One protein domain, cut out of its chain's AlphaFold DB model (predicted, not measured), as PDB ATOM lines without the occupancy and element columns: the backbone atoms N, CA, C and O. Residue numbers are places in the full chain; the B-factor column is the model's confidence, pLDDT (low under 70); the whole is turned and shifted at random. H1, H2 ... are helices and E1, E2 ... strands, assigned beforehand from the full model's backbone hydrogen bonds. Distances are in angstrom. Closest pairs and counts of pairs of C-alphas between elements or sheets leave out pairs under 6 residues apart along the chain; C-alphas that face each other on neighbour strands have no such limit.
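AT A GLANCE: This is residues 28 to 96 of the 96 residues of an uncharacterized protein of Trichobilharzia regenti (UniProt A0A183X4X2). There is little regular structure: a tiny parallel sheet, E1 and E2, stands off from the main helix H2, whose first residues meet the short helix H1, while residues 47 to 53 and 81 to 90 stick out in loops. The 69 printed residues hold E1, H1, H2, E2 in chain order, a strand-helix-strand unit, two parallel neighbour strands with helices between, its crossover right-handed. The class is mixed, with 24 residues in named elements; the whole is loose, radius of gyration of the C-alphas 14.5 A, spans 48 by 32 by 22 A.

IN THESE COORDINATES: E1, residues 34 to 36, 6.5 A, begins at C-alpha 34 (6.929, 35.397, -44.029). E2, residues 76 to 78, 6.2 A, ends at C-alpha 78 (4.281, 31.369, -48.635). H2 is residues 56 to 68, 18.5 A; H1 is residues 39 to 43, 7.8 A.

HOW THE PARTS SIT: E1 and E2 are parallel at 36 degrees, N 35 and O 76 within hydrogen-bond range at 2.8 A. E1 and H2 are apart. H1 touches H2 at residues 56 to 60 alone, the closest C-alphas being Leu 42 and Pro 56, 4.8 A. H2 has every O i to N i+4 pair within range, H1 0 of 1 but 2 of 2 O i to N i+3 pairs.

THE WHOLE: The C-alphas farthest apart, Leu 29 and Trp 48, are 48.4 A apart. The printed part has no cut; the link H1 to H2 is long. Residues 28 to 31 and 82 to 96 have pLDDT under 70.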
ATOM      1  N   SER A  28      20.803  38.345 -42.731       49.31
ATOM      2  CA  SER A  28      20.718  38.276 -44.188       49.31
ATOM      3  C   SER A  28      19.994  39.516 -44.706       49.31
ATOM      4  O   SER A  28      18.899  39.851 -44.244       49.31
ATOM      5  N   LEU A  29      20.614  40.198 -45.669       55.22
ATOM      6  CA  LEU A  29      19.999  41.285 -46.421       55.22
ATOM      7  C   LEU A  29      18.673  40.794 -47.031       55.22
ATOM      8  O   LEU A  29      18.632  39.721 -47.628       55.22
ATOM      9  N   ASN A  30      17.619  41.604 -46.893       56.62
ATOM     10  CA  ASN A  30      16.217  41.349 -47.272       56.62
ATOM     11  C   ASN A  30      15.348  40.650 -46.198       56.62
ATOM     12  O   ASN A  30      14.847  39.540 -46.370       56.62
ATOM     13  N   ARG A  31      15.126  41.358 -45.084       66.44
ATOM     14  CA  ARG A  31      14.213  40.981 -43.990       66.44
ATOM     15  C   ARG A  31      12.744  41.174 -44.395       66.44
ATOM     16  O   ARG A  31      12.125  42.166 -44.018       66.44
ATOM     17  N   LYS A  32      12.179  40.252 -45.175       70.94
ATOM     18  CA  LYS A  32      10.721  40.181 -45.376       70.94
ATOM     19  C   LYS A  32      10.109  39.216 -44.369       70.94
ATOM     20  O   LYS A  32      10.611  38.109 -44.194       70.94
ATOM     21  N   THR A  33       9.026  39.628 -43.719       82.06
ATOM     22  CA  THR A  33       8.263  38.752 -42.825       82.06
ATOM     23  C   THR A  33       7.510  37.731 -43.664       82.06
ATOM     24  O   THR A  33       6.760  38.110 -44.561       82.06
ATOM     25  N   ALA A  34       7.715  36.445 -43.398       85.69
ATOM     26  CA  ALA A  34       6.929  35.397 -44.029       85.69
ATOM     27  C   ALA A  34       5.507  35.396 -43.460       85.69
ATOM     28  O   ALA A  34       5.310  35.506 -42.250       85.69
ATOM     29  N   PHE A  35       4.523  35.261 -44.337       87.62
ATOM     30  CA  PHE A  35       3.127  35.091 -43.983       87.62
ATOM     31  C   PHE A  35       2.627  33.784 -44.591       87.62
ATOM     32  O   PHE A  35       2.719  33.581 -45.800       87.62
ATOM     33  N   ILE A  36       2.134  32.895 -43.736       89.31
ATOM     34  CA  ILE A  36       1.615  31.582 -44.110       89.31
ATOM     35  C   ILE A  36       0.178  31.532 -43.614       89.31
ATOM     36  O   ILE A  36      -0.079  31.743 -42.429       89.31
ATOM     37  N   TYR A  37      -0.745  31.268 -44.527       86.69
ATOM     38  CA  TYR A  37      -2.161  31.140 -44.227       86.69
ATOM     39  C   TYR A  37      -2.744  29.986 -45.030       86.69
ATOM     40  O   TYR A  37      -2.323  29.726 -46.155       86.69
ATOM     41  N   ASP A  38      -3.719  29.317 -44.430       87.94
ATOM     42  CA  ASP A  38      -4.461  28.228 -45.036       87.94
ATOM     43  C   ASP A  38      -5.925  28.327 -44.605       87.94
ATOM     44  O   ASP A  38      -6.228  28.459 -43.417       87.94
ATOM     45  N   GLU A  39      -6.840  28.227 -45.564       86.75
ATOM     46  CA  GLU A  39      -8.284  28.224 -45.326       86.75
ATOM     47  C   GLU A  39      -8.731  27.056 -44.435       86.75
ATOM     48  O   GLU A  39      -9.678  27.192 -43.661       86.75
ATOM     49  N   ARG A  40      -8.022  25.921 -44.459       85.88
ATOM     50  CA  ARG A  40      -8.296  24.763 -43.589       85.88
ATOM     51  C   ARG A  40      -8.133  25.092 -42.114       85.88
ATOM     52  O   ARG A  40      -8.739  24.428 -41.275       85.88
ATOM     53  N   MET A  41      -7.366  26.134 -41.786       85.12
ATOM     54  CA  MET A  41      -7.293  26.626 -40.419       85.12
ATOM     55  C   MET A  41      -8.646  27.146 -39.928       85.12
ATOM     56  O   MET A  41      -8.794  27.262 -38.728       85.12
ATOM     57  N   LEU A  42      -9.642  27.413 -40.780       86.62
ATOM     58  CA  LEU A  42     -11.001  27.800 -40.365       86.62
ATOM     59  C   LEU A  42     -11.906  26.606 -40.015       86.62
ATOM     60  O   LEU A  42     -13.040  26.798 -39.586       86.62
ATOM     61  N   LEU A  43     -11.433  25.368 -40.190       85.88
ATOM     62  CA  LEU A  43     -12.223  24.166 -39.900       85.88
ATOM     63  C   LEU A  43     -12.237  23.799 -38.410       85.88
ATOM     64  O   LEU A  43     -12.974  22.893 -38.018       85.88
ATOM     65  N   HIS A  44     -11.448  24.475 -37.567       82.56
ATOM     66  CA  HIS A  44     -11.541  24.274 -36.125       82.56
ATOM     67  C   HIS A  44     -12.867  24.857 -35.627       82.56
ATOM     68  O   HIS A  44     -13.166  26.030 -35.823       82.56
ATOM     69  N   LYS A  45     -13.699  24.029 -34.998       81.19
ATOM     70  CA  LYS A  45     -14.900  24.488 -34.303       81.19
ATOM     71  C   LYS A  45     -15.202  23.559 -33.143       81.19
ATOM     72  O   LYS A  45     -15.307  22.346 -33.318       81.19
ATOM     73  N   ASN A  46     -15.390  24.137 -31.963       80.88
ATOM     74  CA  ASN A  46     -15.873  23.388 -30.815       80.88
ATOM     75  C   ASN A  46     -17.385  23.151 -30.956       80.88
ATOM     76  O   ASN A  46     -18.183  24.078 -30.833       80.88
ATOM     77  N   ILE A  47     -17.782  21.907 -31.233       83.62
ATOM     78  CA  ILE A  47     -19.198  21.521 -31.368       83.62
ATOM     79  C   ILE A  47     -19.927  21.426 -30.022       83.62
ATOM     80  O   ILE A  47     -21.149  21.526 -29.980       83.62
ATOM     81  N   TRP A  48     -19.187  21.237 -28.930       85.81
ATOM     82  CA  TRP A  48     -19.747  20.990 -27.600       85.81
ATOM     83  C   TRP A  48     -20.010  22.286 -26.838       85.81
ATOM     84  O   TRP A  48     -20.973  22.379 -26.080       85.81
ATOM     85  N   PHE A  49     -19.169  23.299 -27.057       83.81
ATOM     86  CA  PHE A  49     -19.256  24.589 -26.384       83.81
ATOM     87  C   PHE A  49     -19.342  25.716 -27.418       83.81
ATOM     88  O   PHE A  49     -18.308  26.189 -27.892       83.81
ATOM     89  N   PRO A  50     -20.556  26.181 -27.765       76.75
ATOM     90  CA  PRO A  50     -20.738  27.204 -28.797       76.75
ATOM     91  C   PRO A  50     -20.146  28.569 -28.415       76.75
ATOM     92  O   PRO A  50     -19.800  29.344 -29.296       76.75
ATOM     93  N   ASN A  51     -19.978  28.845 -27.117       82.69
ATOM     94  CA  ASN A  51     -19.404  30.096 -26.603       82.69
ATOM     95  C   ASN A  51     -17.899  29.978 -26.297       82.69
ATOM     96  O   ASN A  51     -17.379  30.705 -25.448       82.69
ATOM     97  N   PHE A  52     -17.203  29.014 -26.903       84.75
ATOM     98  CA  PHE A  52     -15.774  28.848 -26.670       84.75
ATOM     99  C   PHE A  52     -14.989  30.029 -27.250       84.75
ATOM    100  O   PHE A  52     -15.308  30.541 -28.319       84.75
ATOM    101  N   VAL A  53     -13.952  30.459 -26.529       84.06
ATOM    102  CA  VAL A  53     -13.117  31.596 -26.940       84.06
ATOM    103  C   VAL A  53     -12.321  31.265 -28.200       84.06
ATOM    104  O   VAL A  53     -11.963  32.167 -28.937       84.06
ATOM    105  N   GLU A  54     -12.034  29.993 -28.469       85.75
ATOM    106  CA  GLU A  54     -11.338  29.558 -29.678       85.75
ATOM    107  C   GLU A  54     -12.366  29.198 -30.762       85.75
ATOM    108  O   GLU A  54     -13.125  28.235 -30.638       85.75
ATOM    109  N   CYS A  55     -12.450  30.048 -31.780       85.62
ATOM    110  CA  CYS A  55     -13.405  29.940 -32.872       85.62
ATOM    111  C   CYS A  55     -12.779  30.470 -34.172       85.62
ATOM    112  O   CYS A  55     -11.905  31.350 -34.119       85.62
ATOM    113  N   PRO A  56     -13.229  29.981 -35.341       88.50
ATOM    114  CA  PRO A  56     -12.600  30.290 -36.625       88.50
ATOM    115  C   PRO A  56     -12.691  31.774 -36.978       88.50
ATOM    116  O   PRO A  56     -11.802  32.319 -37.641       88.50
ATOM    117  N   GLU A  57     -13.698  32.466 -36.446       89.69
ATOM    118  CA  GLU A  57     -13.867  33.908 -36.558       89.69
ATOM    119  C   GLU A  57     -12.675  34.686 -35.986       89.69
ATOM    120  O   GLU A  57     -12.376  35.787 -36.455       89.69
ATOM    121  N   ARG A  58     -11.943  34.133 -35.008       90.31
ATOM    122  CA  ARG A  58     -10.734  34.787 -34.483       90.31
ATOM    123  C   ARG A  58      -9.648  34.901 -35.534       90.31
ATOM    124  O   ARG A  58      -9.001  35.945 -35.620       90.31
ATOM    125  N   LEU A  59      -9.450  33.848 -36.322       90.12
ATOM    126  CA  LEU A  59      -8.434  33.840 -37.362       90.12
ATOM    127  C   LEU A  59      -8.851  34.718 -38.544       90.12
ATOM    128  O   LEU A  59      -8.045  35.523 -39.011       90.12
ATOM    129  N   SER A  60     -10.108  34.620 -38.990       90.12
ATOM    130  CA  SER A  60     -10.605  35.438 -40.105       90.12
ATOM    131  C   SER A  60     -10.610  36.932 -39.769       90.12
ATOM    132  O   SER A  60     -10.148  37.738 -40.570       90.12
ATOM    133  N   THR A  61     -11.015  37.307 -38.551       92.19
ATOM    134  CA  THR A  61     -10.988  38.707 -38.095       92.19
ATOM    135  C   THR A  61      -9.560  39.251 -38.024       92.19
ATOM    136  O   THR A  61      -9.314  40.414 -38.346       92.19
ATOM    137  N   ALA A  62      -8.595  38.437 -37.584       90.62
ATOM    138  CA  ALA A  62      -7.191  38.840 -37.563       90.62
ATOM    139  C   ALA A  62      -6.639  39.034 -38.985       90.62
ATOM    140  O   ALA A  62      -5.968  40.034 -39.245       90.62
ATOM    141  N   LEU A  63      -6.962  38.124 -39.909       91.44
ATOM    142  CA  LEU A  63      -6.579  38.227 -41.319       91.44
ATOM    143  C   LEU A  63      -7.162  39.483 -41.980       91.44
ATOM    144  O   LEU A  63      -6.437  40.212 -42.661       91.44
ATOM    145  N   ASP A  64      -8.441  39.767 -41.746       93.19
ATOM    146  CA  ASP A  64      -9.133  40.933 -42.299       93.19
ATOM    147  C   ASP A  64      -8.513  42.250 -41.813       93.19
ATOM    148  O   ASP A  64      -8.193  43.138 -42.605       93.19
ATOM    149  N   LYS A  65      -8.197  42.340 -40.515       93.38
ATOM    150  CA  LYS A  65      -7.451  43.476 -39.954       93.38
ATOM    151  C   LYS A  65      -6.077  43.619 -40.601       93.38
ATOM    152  O   LYS A  65      -5.713  44.711 -41.030       93.38
ATOM    153  N   CYS A  66      -5.318  42.529 -40.711       90.81
ATOM    154  CA  CYS A  66      -4.005  42.543 -41.357       90.81
ATOM    155  C   CYS A  66      -4.076  43.006 -42.818       90.81
ATOM    156  O   CYS A  66      -3.177  43.709 -43.287       90.81
ATOM    157  N   THR A  67      -5.150  42.649 -43.518       90.44
ATOM    158  CA  THR A  67      -5.427  43.090 -44.888       90.44
ATOM    159  C   THR A  67      -5.770  44.577 -44.926       90.44
ATOM    160  O   THR A  67      -5.139  45.330 -45.665       90.44
ATOM    161  N   THR A  68      -6.693  45.020 -44.067       93.88
ATOM    162  CA  THR A  68      -7.161  46.412 -43.961       93.88
ATOM    163  C   THR A  68      -6.024  47.384 -43.640       93.88
ATOM    164  O   THR A  68      -5.945  48.464 -44.219       93.88
ATOM    165  N   TYR A  69      -5.094  46.995 -42.762       92.31
ATOM    166  CA  TYR A  69      -3.913  47.803 -42.435       92.31
ATOM    167  C   TYR A  69      -2.773  47.682 -43.459       92.31
ATOM    168  O   TYR A  69      -1.706  48.262 -43.259       92.31
ATOM    169  N   GLY A  70      -2.953  46.911 -44.537       88.38
ATOM    170  CA  GLY A  70      -1.925  46.705 -45.554       88.38
ATOM    171  C   GLY A  70      -0.677  45.995 -45.023       88.38
ATOM    172  O   GLY A  70       0.403  46.166 -45.579       88.38
ATOM    173  N   LEU A  71      -0.787  45.205 -43.951       87.81
ATOM    174  CA  LEU A  71       0.349  44.459 -43.397       87.81
ATOM    175  C   LEU A  71       0.754  43.314 -44.326       87.81
ATOM    176  O   LEU A  71       1.946  43.070 -44.511       87.81
ATOM    177  N   LEU A  72      -0.230  42.671 -44.965       86.75
ATOM    178  CA  LEU A  72       0.006  41.559 -45.887       86.75
ATOM    179  C   LEU A  72       0.820  41.968 -47.121       86.75
ATOM    180  O   LEU A  72       1.600  41.163 -47.618       86.75
ATOM    181  N   SER A  73       0.715  43.222 -47.576       86.19
ATOM    182  CA  SER A  73       1.454  43.707 -48.755       86.19
ATOM    183  C   SER A  73       2.969  43.794 -48.526       86.19
ATOM    184  O   SER A  73       3.747  43.777 -49.479       86.19
ATOM    185  N   ARG A  74       3.401  43.865 -47.262       84.69
ATOM    186  CA  ARG A  74       4.818  43.913 -46.874       84.69
ATOM    187  C   ARG A  74       5.404  42.525 -46.610       84.69
ATOM    188  O   ARG A  74       6.619  42.403 -46.444       84.69
ATOM    189  N   CYS A  75       4.554  41.505 -46.530       85.88
ATOM    190  CA  CYS A  75       4.943  40.146 -46.193       85.88
ATOM    191  C   CYS A  75       5.248  39.315 -47.445       85.88
ATOM    192  O   CYS A  75       4.733  39.558 -48.535       85.88
ATOM    193  N   LEU A  76       6.093  38.299 -47.278       87.19
ATOM    194  CA  LEU A  76       6.289  37.244 -48.262       87.19
ATOM    195  C   LEU A  76       5.218  36.174 -48.035       87.19
ATOM    196  O   LEU A  76       5.284  35.455 -47.040       87.19
ATOM    197  N   ILE A  77       4.248  36.074 -48.940       87.75
ATOM    198  CA  ILE A  77       3.211  35.040 -48.860       87.75
ATOM    199  C   ILE A  77       3.816  33.704 -49.291       87.75
ATOM    200  O   ILE A  77       4.308  33.574 -50.413       87.75
ATOM    201  N   ILE A  78       3.792  32.724 -48.390       88.12
ATOM    202  CA  ILE A  78       4.281  31.369 -48.635       88.12
ATOM    203  C   ILE A  78       3.078  30.432 -48.641       88.12
ATOM    204  O   ILE A  78       2.306  30.392 -47.685       88.12
ATOM    205  N   ASN A  79       2.938  29.676 -49.729       82.88
ATOM    206  CA  ASN A  79       1.901  28.664 -49.845       82.88
ATOM    207  C   ASN A  79       2.314  27.383 -49.108       82.88
ATOM    208  O   ASN A  79       3.482  26.987 -49.151       82.88
ATOM    209  N   VAL A  80       1.361  26.720 -48.460       81.12
ATOM    210  CA  VAL A  80       1.605  25.446 -47.773       81.12
ATOM    211  C   VAL A  80       1.529  24.310 -48.802       81.12
ATOM    212  O   VAL A  80       0.515  24.173 -49.482       81.12
ATOM    213  N   SER A  81       2.586  23.497 -48.942       77.06
ATOM    214  CA  SER A  81       2.511  22.241 -49.714       77.06
ATOM    215  C   SER A  81       1.998  21.130 -48.807       77.06
ATOM    216  O   SER A  81       2.567  20.875 -47.745       77.06
ATOM    217  N   TYR A  82       0.910  20.475 -49.206       61.16
ATOM    218  CA  TYR A  82       0.184  19.506 -48.378       61.16
ATOM    219  C   TYR A  82       0.688  18.078 -48.506       61.16
ATOM    220  O   TYR A  82      -0.103  17.146 -48.374       61.16
ATOM    221  N   ASP A  83       1.978  17.886 -48.759       52.03
ATOM    222  CA  ASP A  83       2.445  16.552 -49.102       52.03
ATOM    223  C   ASP A  83       2.322  15.551 -47.948       52.03
ATOM    224  O   ASP A  83       2.147  14.386 -48.268       52.03
ATOM    225  N   TYR A  84       2.301  15.935 -46.652       38.28
ATOM    226  CA  TYR A  84       1.945  15.000 -45.555       38.28
ATOM    227  C   TYR A  84       1.841  15.617 -44.129       38.28
ATOM    228  O   TYR A  84       2.519  15.154 -43.219       38.28
ATOM    229  N   VAL A  85       1.051  16.667 -43.848       42.19
ATOM    230  CA  VAL A  85       0.927  17.162 -42.445       42.19
ATOM    231  C   VAL A  85      -0.496  17.599 -42.093       42.19
ATOM    232  O   VAL A  85      -0.828  18.780 -42.079       42.19
ATOM    233  N   ILE A  86      -1.341  16.633 -41.730       45.56
ATOM    234  CA  ILE A  86      -2.377  16.876 -40.721       45.56
ATOM    235  C   ILE A  86      -1.676  16.705 -39.369       45.56
ATOM    236  O   ILE A  86      -1.338  15.587 -39.000       45.56
ATOM    237  N   GLY A  87      -1.430  17.798 -38.642       39.25
ATOM    238  CA  GLY A  87      -1.224  17.699 -37.190       39.25
ATOM    239  C   GLY A  87       0.103  18.155 -36.581       39.25
ATOM    240  O   GLY A  87       0.485  17.602 -35.558       39.25
ATOM    241  N   CYS A  88       0.788  19.176 -37.106       35.38
ATOM    242  CA  CYS A  88       1.666  19.990 -36.253       35.38
ATOM    243  C   CYS A  88       1.982  21.334 -36.917       35.38
ATOM    244  O   CYS A  88       2.889  21.436 -37.739       35.38
ATOM    245  N   VAL A  89       1.233  22.386 -36.579       41.28
ATOM    246  CA  VAL A  89       1.651  23.753 -36.911       41.28
ATOM    247  C   VAL A  89       2.711  24.150 -35.888       41.28
ATOM    248  O   VAL A  89       2.405  24.718 -34.842       41.28
ATOM    249  N   THR A  90       3.974  23.825 -36.161       36.50
ATOM    250  CA  THR A  90       5.091  24.463 -35.462       36.50
ATOM    251  C   THR A  90       5.287  25.848 -36.067       36.50
ATOM    252  O   THR A  90       6.052  26.042 -37.010       36.50
ATOM    253  N   LEU A  91       4.555  26.827 -35.541       40.19
ATOM    254  CA  LEU A  91       4.785  28.230 -35.856       40.19
ATOM    255  C   LEU A  91       6.006  28.699 -35.049       40.19
ATOM    256  O   LEU A  91       5.875  29.266 -33.968       40.19
ATOM    257  N   TYR A  92       7.217  28.470 -35.565       38.34
ATOM    258  CA  TYR A  92       8.360  29.290 -35.162       38.34
ATOM    259  C   TYR A  92       8.236  30.637 -35.866       38.34
ATOM    260  O   TYR A  92       8.889  30.906 -36.869       38.34
ATOM    261  N   CYS A  93       7.377  31.497 -35.336       30.22
ATOM    262  CA  CYS A  93       7.576  32.922 -35.501       30.22
ATOM    263  C   CYS A  93       7.977  33.421 -34.124       30.22
ATOM    264  O   CYS A  93       7.130  33.596 -33.252       30.22
ATOM    265  N   THR A  94       9.287  33.541 -33.902       31.47
ATOM    266  CA  THR A  94       9.830  34.192 -32.714       31.47
ATOM    267  C   THR A  94       9.224  35.587 -32.652       31.47
ATOM    268  O   THR A  94       9.587  36.470 -33.429       31.47
ATOM    269  N   LEU A  95       8.238  35.720 -31.765       29.45
ATOM    270  CA  LEU A  95       7.731  36.974 -31.248       29.45
ATOM    271  C   LEU A  95       8.941  37.773 -30.767       29.45
ATOM    272  O   LEU A  95       9.713  37.302 -29.931       29.45
ATOM    273  N   ASN A  96       9.116  38.935 -31.379       30.81
ATOM    274  CA  ASN A  96       9.838  40.048 -30.795       30.81
ATOM    275  C   ASN A  96       8.767  40.970 -30.215       30.81
ATOM    276  O   ASN A  96       7.803  41.242 -30.972       30.81
TER     277      ASN A  96